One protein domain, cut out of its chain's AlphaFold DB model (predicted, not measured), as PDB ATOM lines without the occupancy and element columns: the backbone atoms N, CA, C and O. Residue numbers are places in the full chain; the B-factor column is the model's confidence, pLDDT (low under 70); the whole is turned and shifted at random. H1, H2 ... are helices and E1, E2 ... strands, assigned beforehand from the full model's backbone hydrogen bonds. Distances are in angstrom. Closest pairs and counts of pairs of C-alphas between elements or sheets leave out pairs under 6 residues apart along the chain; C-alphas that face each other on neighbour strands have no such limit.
ATOM      1  N   MET A   7     -24.761 -17.898 -42.279       51.94
ATOM      2  CA  MET A   7     -25.706 -18.836 -42.930       51.94
ATOM      3  C   MET A   7     -25.373 -19.146 -44.401       51.94
ATOM      4  O   MET A   7     -25.407 -20.323 -44.761       51.94
ATOM      5  N   PRO A   8     -25.000 -18.153 -45.235       62.44
ATOM      6  CA  PRO A   8     -24.760 -18.395 -46.658       62.44
ATOM      7  C   PRO A   8     -23.551 -19.302 -46.917       62.44
ATOM      8  O   PRO A   8     -23.539 -20.073 -47.874       62.44
ATOM      9  N   THR A   9     -22.529 -19.232 -46.061       82.94
ATOM     10  CA  THR A   9     -21.263 -19.952 -46.236       82.94
ATOM     11  C   THR A   9     -21.377 -21.425 -45.873       82.94
ATOM     12  O   THR A   9     -20.976 -22.268 -46.673       82.94
ATOM     13  N   PHE A  10     -21.967 -21.751 -44.721       89.56
ATOM     14  CA  PHE A  10     -22.124 -23.142 -44.289       89.56
ATOM     15  C   PHE A  10     -23.025 -23.941 -45.236       89.56
ATOM     16  O   PHE A  10     -22.679 -25.041 -45.669       89.56
ATOM     17  N   LEU A  11     -24.156 -23.343 -45.617       93.12
ATOM     18  CA  LEU A  11     -25.107 -23.935 -46.545       93.12
ATOM     19  C   LEU A  11     -24.461 -24.241 -47.903       93.12
ATOM     20  O   LEU A  11     -24.517 -25.378 -48.372       93.12
ATOM     21  N   LYS A  12     -23.793 -23.250 -48.505       93.31
ATOM     22  CA  LYS A  12     -23.140 -23.402 -49.812       93.31
ATOM     23  C   LYS A  12     -22.073 -24.498 -49.797       93.31
ATOM     24  O   LYS A  12     -21.962 -25.259 -50.757       93.31
ATOM     25  N   LYS A  13     -21.306 -24.614 -48.711       93.62
ATOM     26  CA  LYS A  13     -20.290 -25.668 -48.554       93.62
ATOM     27  C   LYS A  13     -20.920 -27.049 -48.471       93.62
ATOM     28  O   LYS A  13     -20.490 -27.949 -49.190       93.62
ATOM     29  N   LEU A  14     -21.981 -27.208 -47.680       94.81
ATOM     30  CA  LEU A  14     -22.715 -28.469 -47.621       94.81
ATOM     31  C   LEU A  14     -23.302 -28.849 -48.979       94.81
ATOM     32  O   LEU A  14     -23.161 -30.000 -49.374       94.81
ATOM     33  N   MET A  15     -23.887 -27.913 -49.727       95.00
ATOM     34  CA  MET A  15     -24.360 -28.183 -51.092       95.00
ATOM     35  C   MET A  15     -23.217 -28.653 -52.000       95.00
ATOM     36  O   MET A  15     -23.340 -29.661 -52.689       95.00
ATOM     37  N   ASN A  16     -22.067 -27.978 -51.953       93.00
ATOM     38  CA  ASN A  16     -20.908 -28.341 -52.763       93.00
ATOM     39  C   ASN A  16     -20.347 -29.727 -52.414       93.00
ATOM     40  O   ASN A  16     -19.993 -30.480 -53.321       93.00
ATOM     41  N   ILE A  17     -20.251 -30.062 -51.126       92.06
ATOM     42  CA  ILE A  17     -19.722 -31.349 -50.652       92.06
ATOM     43  C   ILE A  17     -20.725 -32.468 -50.939       92.06
ATOM     44  O   ILE A  17     -20.371 -33.479 -51.537       92.06
ATOM     45  N   THR A  18     -21.983 -32.269 -50.547       94.12
ATOM     46  CA  THR A  18     -23.020 -33.306 -50.612       94.12
ATOM     47  C   THR A  18     -23.630 -33.478 -51.993       94.12
ATOM     48  O   THR A  18     -24.196 -34.530 -52.239       94.12
ATOM     49  N   GLY A  19     -23.552 -32.474 -52.873       94.12
ATOM     50  CA  GLY A  19     -24.272 -32.466 -54.152       94.12
ATOM     51  C   GLY A  19     -25.785 -32.243 -54.022       94.12
ATOM     52  O   GLY A  19     -26.496 -32.325 -55.018       94.12
ATOM     53  N   MET A  20     -26.293 -31.962 -52.818       95.56
ATOM     54  CA  MET A  20     -27.730 -31.842 -52.556       95.56
ATOM     55  C   MET A  20     -28.252 -30.423 -52.809       95.56
ATOM     56  O   MET A  20     -27.504 -29.442 -52.761       95.56
ATOM     57  N   SER A  21     -29.563 -30.308 -53.036       94.62
ATOM     58  CA  SER A  21     -30.223 -29.012 -53.212       94.62
ATOM     59  C   SER A  21     -30.205 -28.182 -51.926       94.62
ATOM     60  O   SER A  21     -30.181 -28.710 -50.812       94.62
ATOM     61  N   GLU A  22     -30.288 -26.862 -52.078       95.00
ATOM     62  CA  GLU A  22     -30.381 -25.928 -50.953       95.00
ATOM     63  C   GLU A  22     -31.522 -26.292 -49.994       95.00
ATOM     64  O   GLU A  22     -31.312 -26.369 -48.787       95.00
ATOM     65  N   GLN A  23     -32.706 -26.602 -50.530       94.88
ATOM     66  CA  GLN A  23     -33.886 -26.989 -49.747       94.88
ATOM     67  C   GLN A  23     -33.645 -28.263 -48.930       94.88
ATOM     68  O   GLN A  23     -34.104 -28.386 -47.795       94.88
ATOM     69  N   TRP A  24     -32.911 -29.226 -49.494       95.31
ATOM     70  CA  TRP A  24     -32.567 -30.441 -48.770       95.31
ATOM     71  C   TRP A  24     -31.668 -30.124 -47.571       95.31
ATOM     72  O   TRP A  24     -31.898 -30.667 -46.485       95.31
ATOM     73  N   VAL A  25     -30.685 -29.237 -47.764       95.19
ATOM     74  CA  VAL A  25     -29.707 -28.830 -46.748       95.19
ATOM     75  C   VAL A  25     -30.358 -27.975 -45.657       95.19
ATOM     76  O   VAL A  25     -30.200 -28.289 -44.477       95.19
ATOM     77  N   THR A  26     -31.125 -26.938 -46.014       94.69
ATOM     78  CA  THR A  26     -31.744 -26.004 -45.050       94.69
ATOM     79  C   THR A  26     -32.623 -26.716 -44.030       94.69
ATOM     80  O   THR A  26     -32.493 -26.465 -42.836       94.69
ATOM     81  N   VAL A  27     -33.463 -27.654 -44.479       96.00
ATOM     82  CA  VAL A  27     -34.395 -28.404 -43.616       96.00
ATOM     83  C   VAL A  27     -33.663 -29.319 -42.620       96.00
ATOM     84  O   VAL A  27     -34.230 -29.730 -41.608       96.00
ATOM     85  N   ARG A  28     -32.395 -29.656 -42.887       95.06
ATOM     86  CA  ARG A  28     -31.607 -30.613 -42.092       95.06
ATOM     87  C   ARG A  28     -30.588 -29.958 -41.168       95.06
ATOM     88  O   ARG A  28     -30.161 -30.613 -40.217       95.06
ATOM     89  N   ILE A  29     -30.212 -28.702 -41.409       94.62
ATOM     90  CA  ILE A  29     -29.336 -27.951 -40.506       94.62
ATOM     91  C   ILE A  29     -30.070 -27.695 -39.185       94.62
ATOM     92  O   ILE A  29     -31.208 -27.235 -39.160       94.62
ATOM     93  N   LYS A  30     -29.394 -27.969 -38.069       92.56
ATOM     94  CA  LYS A  30     -29.896 -27.724 -36.714       92.56
ATOM     95  C   LYS A  30     -28.873 -26.951 -35.898       92.56
ATOM     96  O   LYS A  30     -27.674 -27.117 -36.093       92.56
ATOM     97  N   GLN A  31     -29.339 -26.150 -34.946       92.69
ATOM     98  CA  GLN A  31     -28.464 -25.576 -33.928       92.69
ATOM     99  C   GLN A  31     -28.209 -26.632 -32.843       92.69
ATOM    100  O   GLN A  31     -29.157 -27.168 -32.270       92.69
ATOM    101  N   LYS A  32     -26.943 -26.937 -32.556       89.94
ATOM    102  CA  LYS A  32     -26.535 -27.848 -31.485       89.94
ATOM    103  C   LYS A  32     -25.235 -27.359 -30.851       89.94
ATOM    104  O   LYS A  32     -24.291 -27.027 -31.562       89.94
ATOM    105  N   GLU A  33     -25.216 -27.279 -29.519       83.12
ATOM    106  CA  GLU A  33     -24.027 -26.897 -28.728       83.12
ATOM    107  C   GLU A  33     -23.351 -25.608 -29.233       83.12
ATOM    108  O   GLU A  33     -22.137 -25.510 -29.409       83.12
ATOM    109  N   GLY A  34     -24.173 -24.597 -29.535       87.12
ATOM    110  CA  GLY A  34     -23.698 -23.288 -29.986       87.12
ATOM    111  C   GLY A  34     -23.228 -23.217 -31.446       87.12
ATOM    112  O   GLY A  34     -22.894 -22.126 -31.900       87.12
ATOM    113  N   SER A  35     -23.260 -24.310 -32.217       88.00
ATOM    114  CA  SER A  35     -22.980 -24.317 -33.666       88.00
ATOM    115  C   SER A  35     -24.156 -24.801 -34.498       88.00
ATOM    116  O   SER A  35     -25.013 -25.547 -34.031       88.00
ATOM    117  N   LYS A  36     -24.171 -24.403 -35.769       93.50
ATOM    118  CA  LYS A  36     -24.993 -25.072 -36.774       93.50
ATOM    119  C   LYS A  36     -24.344 -26.398 -37.126       93.50
ATOM    120  O   LYS A  36     -23.129 -26.457 -37.308       93.50
ATOM    121  N   CYS A  37     -25.155 -27.436 -37.238       94.69
ATOM    122  CA  CYS A  37     -24.692 -28.777 -37.526       94.69
ATOM    123  C   CYS A  37     -25.664 -29.516 -38.448       94.69
ATOM    124  O   CYS A  37     -26.861 -29.226 -38.470       94.69
ATOM    125  N   ILE A  38     -25.157 -30.522 -39.156       96.50
ATOM    126  CA  ILE A  38     -25.950 -31.483 -39.923       96.50
ATOM    127  C   ILE A  38     -25.914 -32.863 -39.230       96.50
ATOM    128  O   ILE A  38     -24.839 -33.330 -38.843       96.50
ATOM    129  N   PRO A  39     -27.065 -33.531 -39.012       96.62
ATOM    130  CA  PRO A  39     -27.101 -34.842 -38.364       96.62
ATOM    131  C   PRO A  39     -26.462 -35.944 -39.216       96.62
ATOM    132  O   PRO A  39     -26.718 -36.030 -40.419       96.62
ATOM    133  N   TRP A  40     -25.746 -36.875 -38.576       94.06
ATOM    134  CA  TRP A  40     -25.177 -38.052 -39.245       94.06
ATOM    135  C   TRP A  40     -26.230 -38.857 -40.007       94.06
ATOM    136  O   TRP A  40     -25.985 -39.264 -41.135       94.06
ATOM    137  N   LYS A  41     -27.427 -39.042 -39.434       94.69
ATOM    138  CA  LYS A  41     -28.521 -39.767 -40.099       94.69
ATOM    139  C   LYS A  41     -28.816 -39.186 -41.487       94.69
ATOM    140  O   LYS A  41     -28.890 -39.928 -42.455       94.69
ATOM    141  N   SER A  42     -28.888 -37.861 -41.592       95.75
ATOM    142  CA  SER A  42     -29.121 -37.173 -42.861       95.75
ATOM    143  C   SER A  42     -27.979 -37.358 -43.860       95.75
ATOM    144  O   SER A  42     -28.237 -37.578 -45.041       95.75
ATOM    145  N   LEU A  43     -26.728 -37.297 -43.393       95.75
ATOM    146  CA  LEU A  43     -25.556 -37.552 -44.233       95.75
ATOM    147  C   LEU A  43     -25.530 -39.007 -44.718       95.75
ATOM    148  O   LEU A  43     -25.359 -39.250 -45.910       95.75
ATOM    149  N   LYS A  44     -25.791 -39.974 -43.834       93.81
ATOM    150  CA  LYS A  44     -25.896 -41.397 -44.169       93.81
ATOM    151  C   LYS A  44     -26.960 -41.646 -45.238       93.81
ATOM    152  O   LYS A  44     -26.675 -42.320 -46.224       93.81
ATOM    153  N   ASP A  45     -28.148 -41.067 -45.079       94.75
ATOM    154  CA  ASP A  45     -29.236 -41.205 -46.053       94.75
ATOM    155  C   ASP A  45     -28.828 -40.636 -47.426       94.75
ATOM    156  O   ASP A  45     -29.115 -41.239 -48.462       94.75
ATOM    157  N   SER A  46     -28.086 -39.520 -47.449       94.56
ATOM    158  CA  SER A  46     -27.549 -38.967 -48.700       94.56
ATOM    159  C   SER A  46     -26.487 -39.868 -49.335       94.56
ATOM    160  O   SER A  46     -26.539 -40.096 -50.536       94.56
ATOM    161  N   ILE A  47     -25.585 -40.476 -48.552       91.81
ATOM    162  CA  ILE A  47     -24.577 -41.423 -49.064       91.81
ATOM    163  C   ILE A  47     -25.257 -42.617 -49.745       91.81
ATOM    164  O   ILE A  47     -24.847 -43.043 -50.824       91.81
ATOM    165  N   LEU A  48     -26.304 -43.164 -49.126       91.81
ATOM    166  CA  LEU A  48     -26.995 -44.336 -49.660       91.81
ATOM    167  C   LEU A  48     -27.722 -44.023 -50.973       91.81
ATOM    168  O   LEU A  48     -27.706 -44.847 -51.885       91.81
ATOM    169  N   THR A  49     -28.299 -42.827 -51.089       93.69
ATOM    170  CA  THR A  49     -29.164 -42.449 -52.216       93.69
ATOM    171  C   THR A  49     -28.458 -41.683 -53.340       93.69
ATOM    172  O   THR A  49     -29.011 -41.596 -54.433       93.69
ATOM    173  N   HIS A  50     -27.243 -41.157 -53.135       93.38
ATOM    174  CA  HIS A  50     -26.573 -40.346 -54.160       93.38
ATOM    175  C   HIS A  50     -26.214 -41.175 -55.413       93.38
ATOM    176  O   HIS A  50     -25.688 -42.280 -55.283       93.38
ATOM    177  N   PRO A  51     -26.395 -40.661 -56.641       93.06
ATOM    178  CA  PRO A  51     -25.956 -41.363 -57.854       93.06
ATOM    179  C   PRO A  51     -24.435 -41.317 -58.107       93.06
ATOM    180  O   PRO A  51     -23.910 -42.133 -58.857       93.06
ATOM    181  N   GLU A  52     -23.698 -40.398 -57.479       90.44
ATOM    182  CA  GLU A  52     -22.288 -40.134 -57.778       90.44
ATOM    183  C   GLU A  52     -21.409 -40.719 -56.676       90.44
ATOM    184  O   GLU A  52     -21.458 -40.278 -55.526       90.44
ATOM    185  N   VAL A  53     -20.555 -41.681 -57.028       86.19
ATOM    186  CA  VAL A  53     -19.639 -42.331 -56.074       86.19
ATOM    187  C   VAL A  53     -18.719 -41.313 -55.397       86.19
ATOM    188  O   VAL A  53     -18.502 -41.391 -54.190       86.19
ATOM    189  N   ARG A  54     -18.234 -40.306 -56.135       85.75
ATOM    190  CA  ARG A  54     -17.361 -39.261 -55.580       85.75
ATOM    191  C   ARG A  54     -18.036 -38.483 -54.447       85.75
ATOM    192  O   ARG A  54     -17.432 -38.303 -53.397       85.75
ATOM    193  N   LYS A  55     -19.305 -38.104 -54.615       90.56
ATOM    194  CA  LYS A  55     -20.080 -37.407 -53.578       90.56
ATOM    195  C   LYS A  55     -20.299 -38.277 -52.349       90.56
ATOM    196  O   LYS A  55     -20.169 -37.793 -51.231       90.56
ATOM    197  N   LYS A  56     -20.538 -39.581 -52.532       87.88
ATOM    198  CA  LYS A  56     -20.607 -40.530 -51.407       87.88
ATOM    199  C   LYS A  56     -19.317 -40.531 -50.594       87.88
ATOM    200  O   LYS A  56     -19.376 -40.467 -49.369       87.88
ATOM    201  N   VAL A  57     -18.173 -40.587 -51.276       83.62
ATOM    202  CA  VAL A  57     -16.848 -40.570 -50.643       83.62
ATOM    203  C   VAL A  57     -16.610 -39.254 -49.904       83.62
ATOM    204  O   VAL A  57     -16.200 -39.292 -48.746       83.62
ATOM    205  N   ASP A  58     -16.928 -38.113 -50.516       88.75
ATOM    206  CA  ASP A  58     -16.760 -36.792 -49.897       88.75
ATOM    207  C   ASP A  58     -17.618 -36.648 -48.628       88.75
ATOM    208  O   ASP A  58     -17.126 -36.217 -47.584       88.75
ATOM    209  N   VAL A  59     -18.887 -37.072 -48.669       93.06
ATOM    210  CA  VAL A  59     -19.790 -37.017 -47.506       93.06
ATOM    211  C   VAL A  59     -19.368 -37.995 -46.412       93.06
ATOM    212  O   VAL A  59     -19.444 -37.675 -45.221       93.06
ATOM    213  N   PHE A  60     -18.898 -39.186 -46.786       86.69
ATOM    214  CA  PHE A  60     -18.374 -40.153 -45.829       86.69
ATOM    215  C   PHE A  60     -17.107 -39.628 -45.144       86.69
ATOM    216  O   PHE A  60     -17.000 -39.682 -43.920       86.69
ATOM    217  N   ALA A  61     -16.191 -39.033 -45.909       86.19
ATOM    218  CA  ALA A  61     -14.990 -38.402 -45.383       86.19
ATOM    219  C   ALA A  61     -15.325 -37.232 -44.442       86.19
ATOM    220  O   ALA A  61     -14.818 -37.198 -43.322       86.19
ATOM    221  N   LEU A  62     -16.242 -36.338 -44.834       92.12
ATOM    222  CA  LEU A  62     -16.751 -35.269 -43.965       92.12
ATOM    223  C   LEU A  62     -17.289 -35.832 -42.639       92.12
ATOM    224  O   LEU A  62     -17.052 -35.270 -41.570       92.12
ATOM    225  N   SER A  63     -17.982 -36.969 -42.700       89.25
ATOM    226  CA  SER A  63     -18.548 -37.623 -41.519       89.25
ATOM    227  C   SER A  63     -17.474 -38.204 -40.603       89.25
ATOM    228  O   SER A  63     -17.597 -38.082 -39.390       89.25
ATOM    229  N   ILE A  64     -16.383 -38.756 -41.141       83.38
ATOM    230  CA  ILE A  64     -15.231 -39.168 -40.322       83.38
ATOM    231  C   ILE A  64     -14.613 -37.949 -39.626       83.38
ATOM    232  O   ILE A  64     -14.379 -37.982 -38.417       83.38
ATOM    233  N   TYR A  65     -14.413 -36.849 -40.358       81.88
ATOM    234  CA  TYR A  65     -13.872 -35.616 -39.786       81.88
ATOM    235  C   TYR A  65     -14.738 -35.091 -38.637       81.88
ATOM    236  O   TYR A  65     -14.206 -34.779 -37.576       81.88
ATOM    237  N   GLY A  66     -16.059 -35.023 -38.813       85.44
ATOM    238  CA  GLY A  66     -16.941 -34.406 -37.817       85.44
ATOM    239  C   GLY A  66     -17.417 -35.321 -36.698       85.44
ATOM    240  O   GLY A  66     -17.800 -34.823 -35.647       85.44
ATOM    241  N   LEU A  67     -17.407 -36.641 -36.898       84.62
ATOM    242  CA  LEU A  67     -17.900 -37.597 -35.900       84.62
ATOM    243  C   LEU A  67     -16.781 -38.309 -35.142       84.62
ATOM    244  O   LEU A  67     -17.025 -38.768 -34.030       84.62
ATOM    245  N   VAL A  68     -15.588 -38.430 -35.734       78.56
ATOM    246  CA  VAL A  68     -14.474 -39.200 -35.156       78.56
ATOM    247  C   VAL A  68     -13.296 -38.302 -34.801       78.56
ATOM    248  O   VAL A  68     -12.784 -38.396 -33.692       78.56
ATOM    249  N   ILE A  69     -12.864 -37.432 -35.719       76.56
ATOM    250  CA  ILE A  69     -11.620 -36.659 -35.543       76.56
ATOM    251  C   ILE A  69     -11.858 -35.387 -34.725       76.56
ATOM    252  O   ILE A  69     -11.120 -35.102 -33.787       76.56
ATOM    253  N   PHE A  70     -12.909 -34.638 -35.057       81.94
ATOM    254  CA  PHE A  70     -13.279 -33.383 -34.403       81.94
ATOM    255  C   PHE A  70     -14.728 -33.429 -33.885       81.94
ATOM    256  O   PHE A  70     -15.553 -32.607 -34.294       81.94
ATOM    257  N   PRO A  71     -15.082 -34.397 -33.016       83.06
ATOM    258  CA  PRO A  71     -16.437 -34.505 -32.501       83.06
ATOM    259  C   PRO A  71     -16.739 -33.313 -31.596       83.06
ATOM    260  O   PRO A  71     -16.271 -33.242 -30.463       83.06
ATOM    261  N   LYS A  72     -17.542 -32.374 -32.100       87.38
ATOM    262  CA  LYS A  72     -18.068 -31.285 -31.277       87.38
ATOM    263  C   LYS A  72     -19.384 -31.674 -30.630       87.38
ATOM    264  O   LYS A  72     -19.480 -31.644 -29.419       87.38
ATOM    265  N   ALA A  73     -20.358 -32.082 -31.444       87.00
ATOM    266  CA  ALA A  73     -21.701 -32.409 -30.995       87.00
ATOM    267  C   ALA A  73     -22.061 -33.846 -31.376       87.00
ATOM    268  O   ALA A  73     -22.009 -34.223 -32.548       87.00
ATOM    269  N   LEU A  74     -22.485 -34.652 -30.397       87.69
ATOM    270  CA  LEU A  74     -22.680 -36.093 -30.594       87.69
ATOM    271  C   LEU A  74     -23.595 -36.398 -31.791       87.69
ATOM    272  O   LEU A  74     -24.738 -35.923 -31.850       87.69
ATOM    273  N   GLY A  75     -23.099 -37.199 -32.739       89.75
ATOM    274  CA  GLY A  75     -23.838 -37.640 -33.927       89.75
ATOM    275  C   GLY A  75     -24.104 -36.549 -34.971       89.75
ATOM    276  O   GLY A  75     -25.008 -36.717 -35.791       89.75
ATOM    277  N   HIS A  76     -23.394 -35.419 -34.917       94.75
ATOM    278  CA  HIS A  76     -23.575 -34.292 -35.829       94.75
ATOM    279  C   HIS A  76     -22.223 -33.769 -36.326       94.75
ATOM    280  O   HIS A  76     -21.247 -33.766 -35.586       94.75
ATOM    281  N   VAL A  77     -22.193 -33.283 -37.565       94.00
ATOM    282  CA  VAL A  77     -21.044 -32.561 -38.130       94.00
ATOM    283  C   VAL A  77     -21.340 -31.072 -38.057       94.00
ATOM    284  O   VAL A  77     -22.396 -30.641 -38.522       94.00
ATOM    285  N   ASP A  78     -20.447 -30.295 -37.453       94.31
ATOM    286  CA  ASP A  78     -20.645 -28.861 -37.269       94.31
ATOM    287  C   ASP A  78     -20.107 -28.016 -38.440       94.31
ATOM    288  O   ASP A  78     -19.476 -28.498 -39.390       94.31
ATOM    289  N   GLU A  79     -20.396 -26.720 -38.371       94.25
ATOM    290  CA  GLU A  79     -19.946 -25.729 -39.345       94.25
ATOM    291  C   GLU A  79     -18.417 -25.604 -39.413       94.25
ATOM    292  O   GLU A  79     -17.875 -25.493 -40.509       94.25
ATOM    293  N   ALA A  80     -17.706 -25.676 -38.284       91.06
ATOM    294  CA  ALA A  80     -16.252 -25.509 -38.258       91.06
ATOM    295  C   ALA A  80     -15.529 -26.656 -38.979       91.06
ATOM    296  O   ALA A  80     -14.592 -26.422 -39.744       91.06
ATOM    297  N   VAL A  81     -15.993 -27.891 -38.788       89.94
ATOM    298  CA  VAL A  81     -15.476 -29.065 -39.496       89.94
ATOM    299  C   VAL A  81     -15.784 -28.993 -40.985       89.94
ATOM    300  O   VAL A  81     -14.930 -29.308 -41.809       89.94
ATOM    301  N   THR A  82     -16.987 -28.556 -41.343       92.62
ATOM    302  CA  THR A  82     -17.376 -28.388 -42.748       92.62
ATOM    303  C   THR A  82     -16.521 -27.327 -43.439       92.62
ATOM    304  O   THR A  82     -16.085 -27.518 -44.572       92.62
ATOM    305  N   ASP A  83     -16.224 -26.237 -42.735       90.50
ATOM    306  CA  ASP A  83     -15.329 -25.180 -43.190       90.50
ATOM    307  C   ASP A  83     -13.891 -25.665 -43.367       90.50
ATOM    308  O   ASP A  83     -13.247 -25.314 -44.355       90.50
ATOM    309  N   LEU A  84     -13.388 -26.471 -42.429       86.81
ATOM    310  CA  LEU A  84     -12.088 -27.121 -42.550       86.81
ATOM    311  C   LEU A  84     -12.061 -28.044 -43.771       86.81
ATOM    312  O   LEU A  84     -11.148 -27.945 -44.583       86.81
ATOM    313  N   PHE A  85     -13.072 -28.899 -43.921       86.56
ATOM    314  CA  PHE A  85     -13.156 -29.880 -44.997       86.56
ATOM    315  C   PHE A  85     -13.230 -29.229 -46.383       86.56
ATOM    316  O   PHE A  85     -12.550 -29.672 -47.298       86.56
ATOM    317  N   ASP A  86     -13.998 -28.148 -46.540       87.12
ATOM    318  CA  ASP A  86     -14.080 -27.401 -47.804       87.12
ATOM    319  C   ASP A  86     -12.755 -26.708 -48.175       87.12
ATOM    320  O   ASP A  86     -12.459 -26.542 -49.358       87.12
ATOM    321  N   ARG A  87     -11.944 -26.329 -47.173       84.00
ATOM    322  CA  ARG A  87     -10.604 -25.745 -47.369       84.00
ATOM    323  C   ARG A  87      -9.532 -26.780 -47.693       84.00
ATOM    324  O   ARG A  87      -8.483 -26.395 -48.211       84.00
ATOM    325  N   LEU A  88      -9.744 -28.051 -47.352       77.50
ATOM    326  CA  LEU A  88      -8.834 -29.114 -47.756       77.50
ATOM    327  C   LEU A  88      -8.904 -29.258 -49.277       77.50
ATOM    328  O   LEU A  88      -9.985 -29.234 -49.869       77.50
TER     329      LEU A  88
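Overview. This is residues 7 to 88 of the 132 residues of an uncharacterized protein of Gossypium laxum (UniProt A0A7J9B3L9). A small sheet, E1, E2 and E3, and a helical hairpin, H3 and H4, follow one another along the long direction of a compact body, with the turn of the strand hairpin E1 and E2 at one end and the turn of H3 and H4 at the other. Beside them H1 sits between H2 and H5, and its last residues reach H4. The 82 printed residues hold five named helices and three named strands, in the order H1 H2 E1 E2 H3 H4 E3 H5; the sheet order is E1 E2 E3, antiparallel, and the class is mostly helix. The radius of gyration of the C-alphas is 11.2 A, and the spans are 33 by 25 by 24 A.

Along the chain. In the sheet, E1 is residues 30 to 32, E2 residues 35 to 39, 12.2 A long, and E3 residues 76 to 78. H4, residues 53 to 69, is 22.8 A long and begins at C-alpha 53, (-19.639, -42.331, -56.074). H3 is residues 40 to 49, 14.3 A. H1 is residues 7 to 18, 16.6 A, from C-alpha 7 at (-25.706, -18.836, -42.930). H2 is residues 22 to 26, and H5, residues 79 to 87, ends at C-alpha 87, (-10.604, -25.745, -47.369), 12.3 A from its start.

Arrangement. E2 is the inner strand, with staggered pairing: residues 35 to 37 pair with E1 and 37 to 39 with E3. N 30 and O 37 are 2.9 A apart across the hairpin E1 and E2; N 38 and O 77 are 2.8 A apart across E2 and E3. H4 is on the sheet at a height of 10.2 A and stands up from it at 57 degrees; the C-alphas of Gly 66 and Val 77 are its closest to E3, 4.5 A. H3 and H4 touch at a shallow tilt of 16 degrees, opposite ways, closest at the C-alphas of Ile 47 and Lys 56, 4.7 A. With residues 17 to 18 alone, H1 touches H4 at a steep tilt of 57 degrees, closest at the C-alphas of Thr 18 and Val 59, 5.8 A. H1 touches H5, closest at the C-alphas of Phe 10 and Glu 79, 6.0 A, and H2, closest at those of Met 15 and Glu 22, 6.4 A. H2 and H4 are apart. In H1, H2, H3 and H5 every O i to N i+4 pair is within hydrogen-bond range, in H4 12 of 13.

Size, cuts and confidence. The C-alphas of Gly 34 and Pro 51, the two farthest apart, are 33.3 A apart. The printed part has no cut, and no link is long. Mean pLDDT of the printed part is 89.7; residues 7 to 8 are under 70.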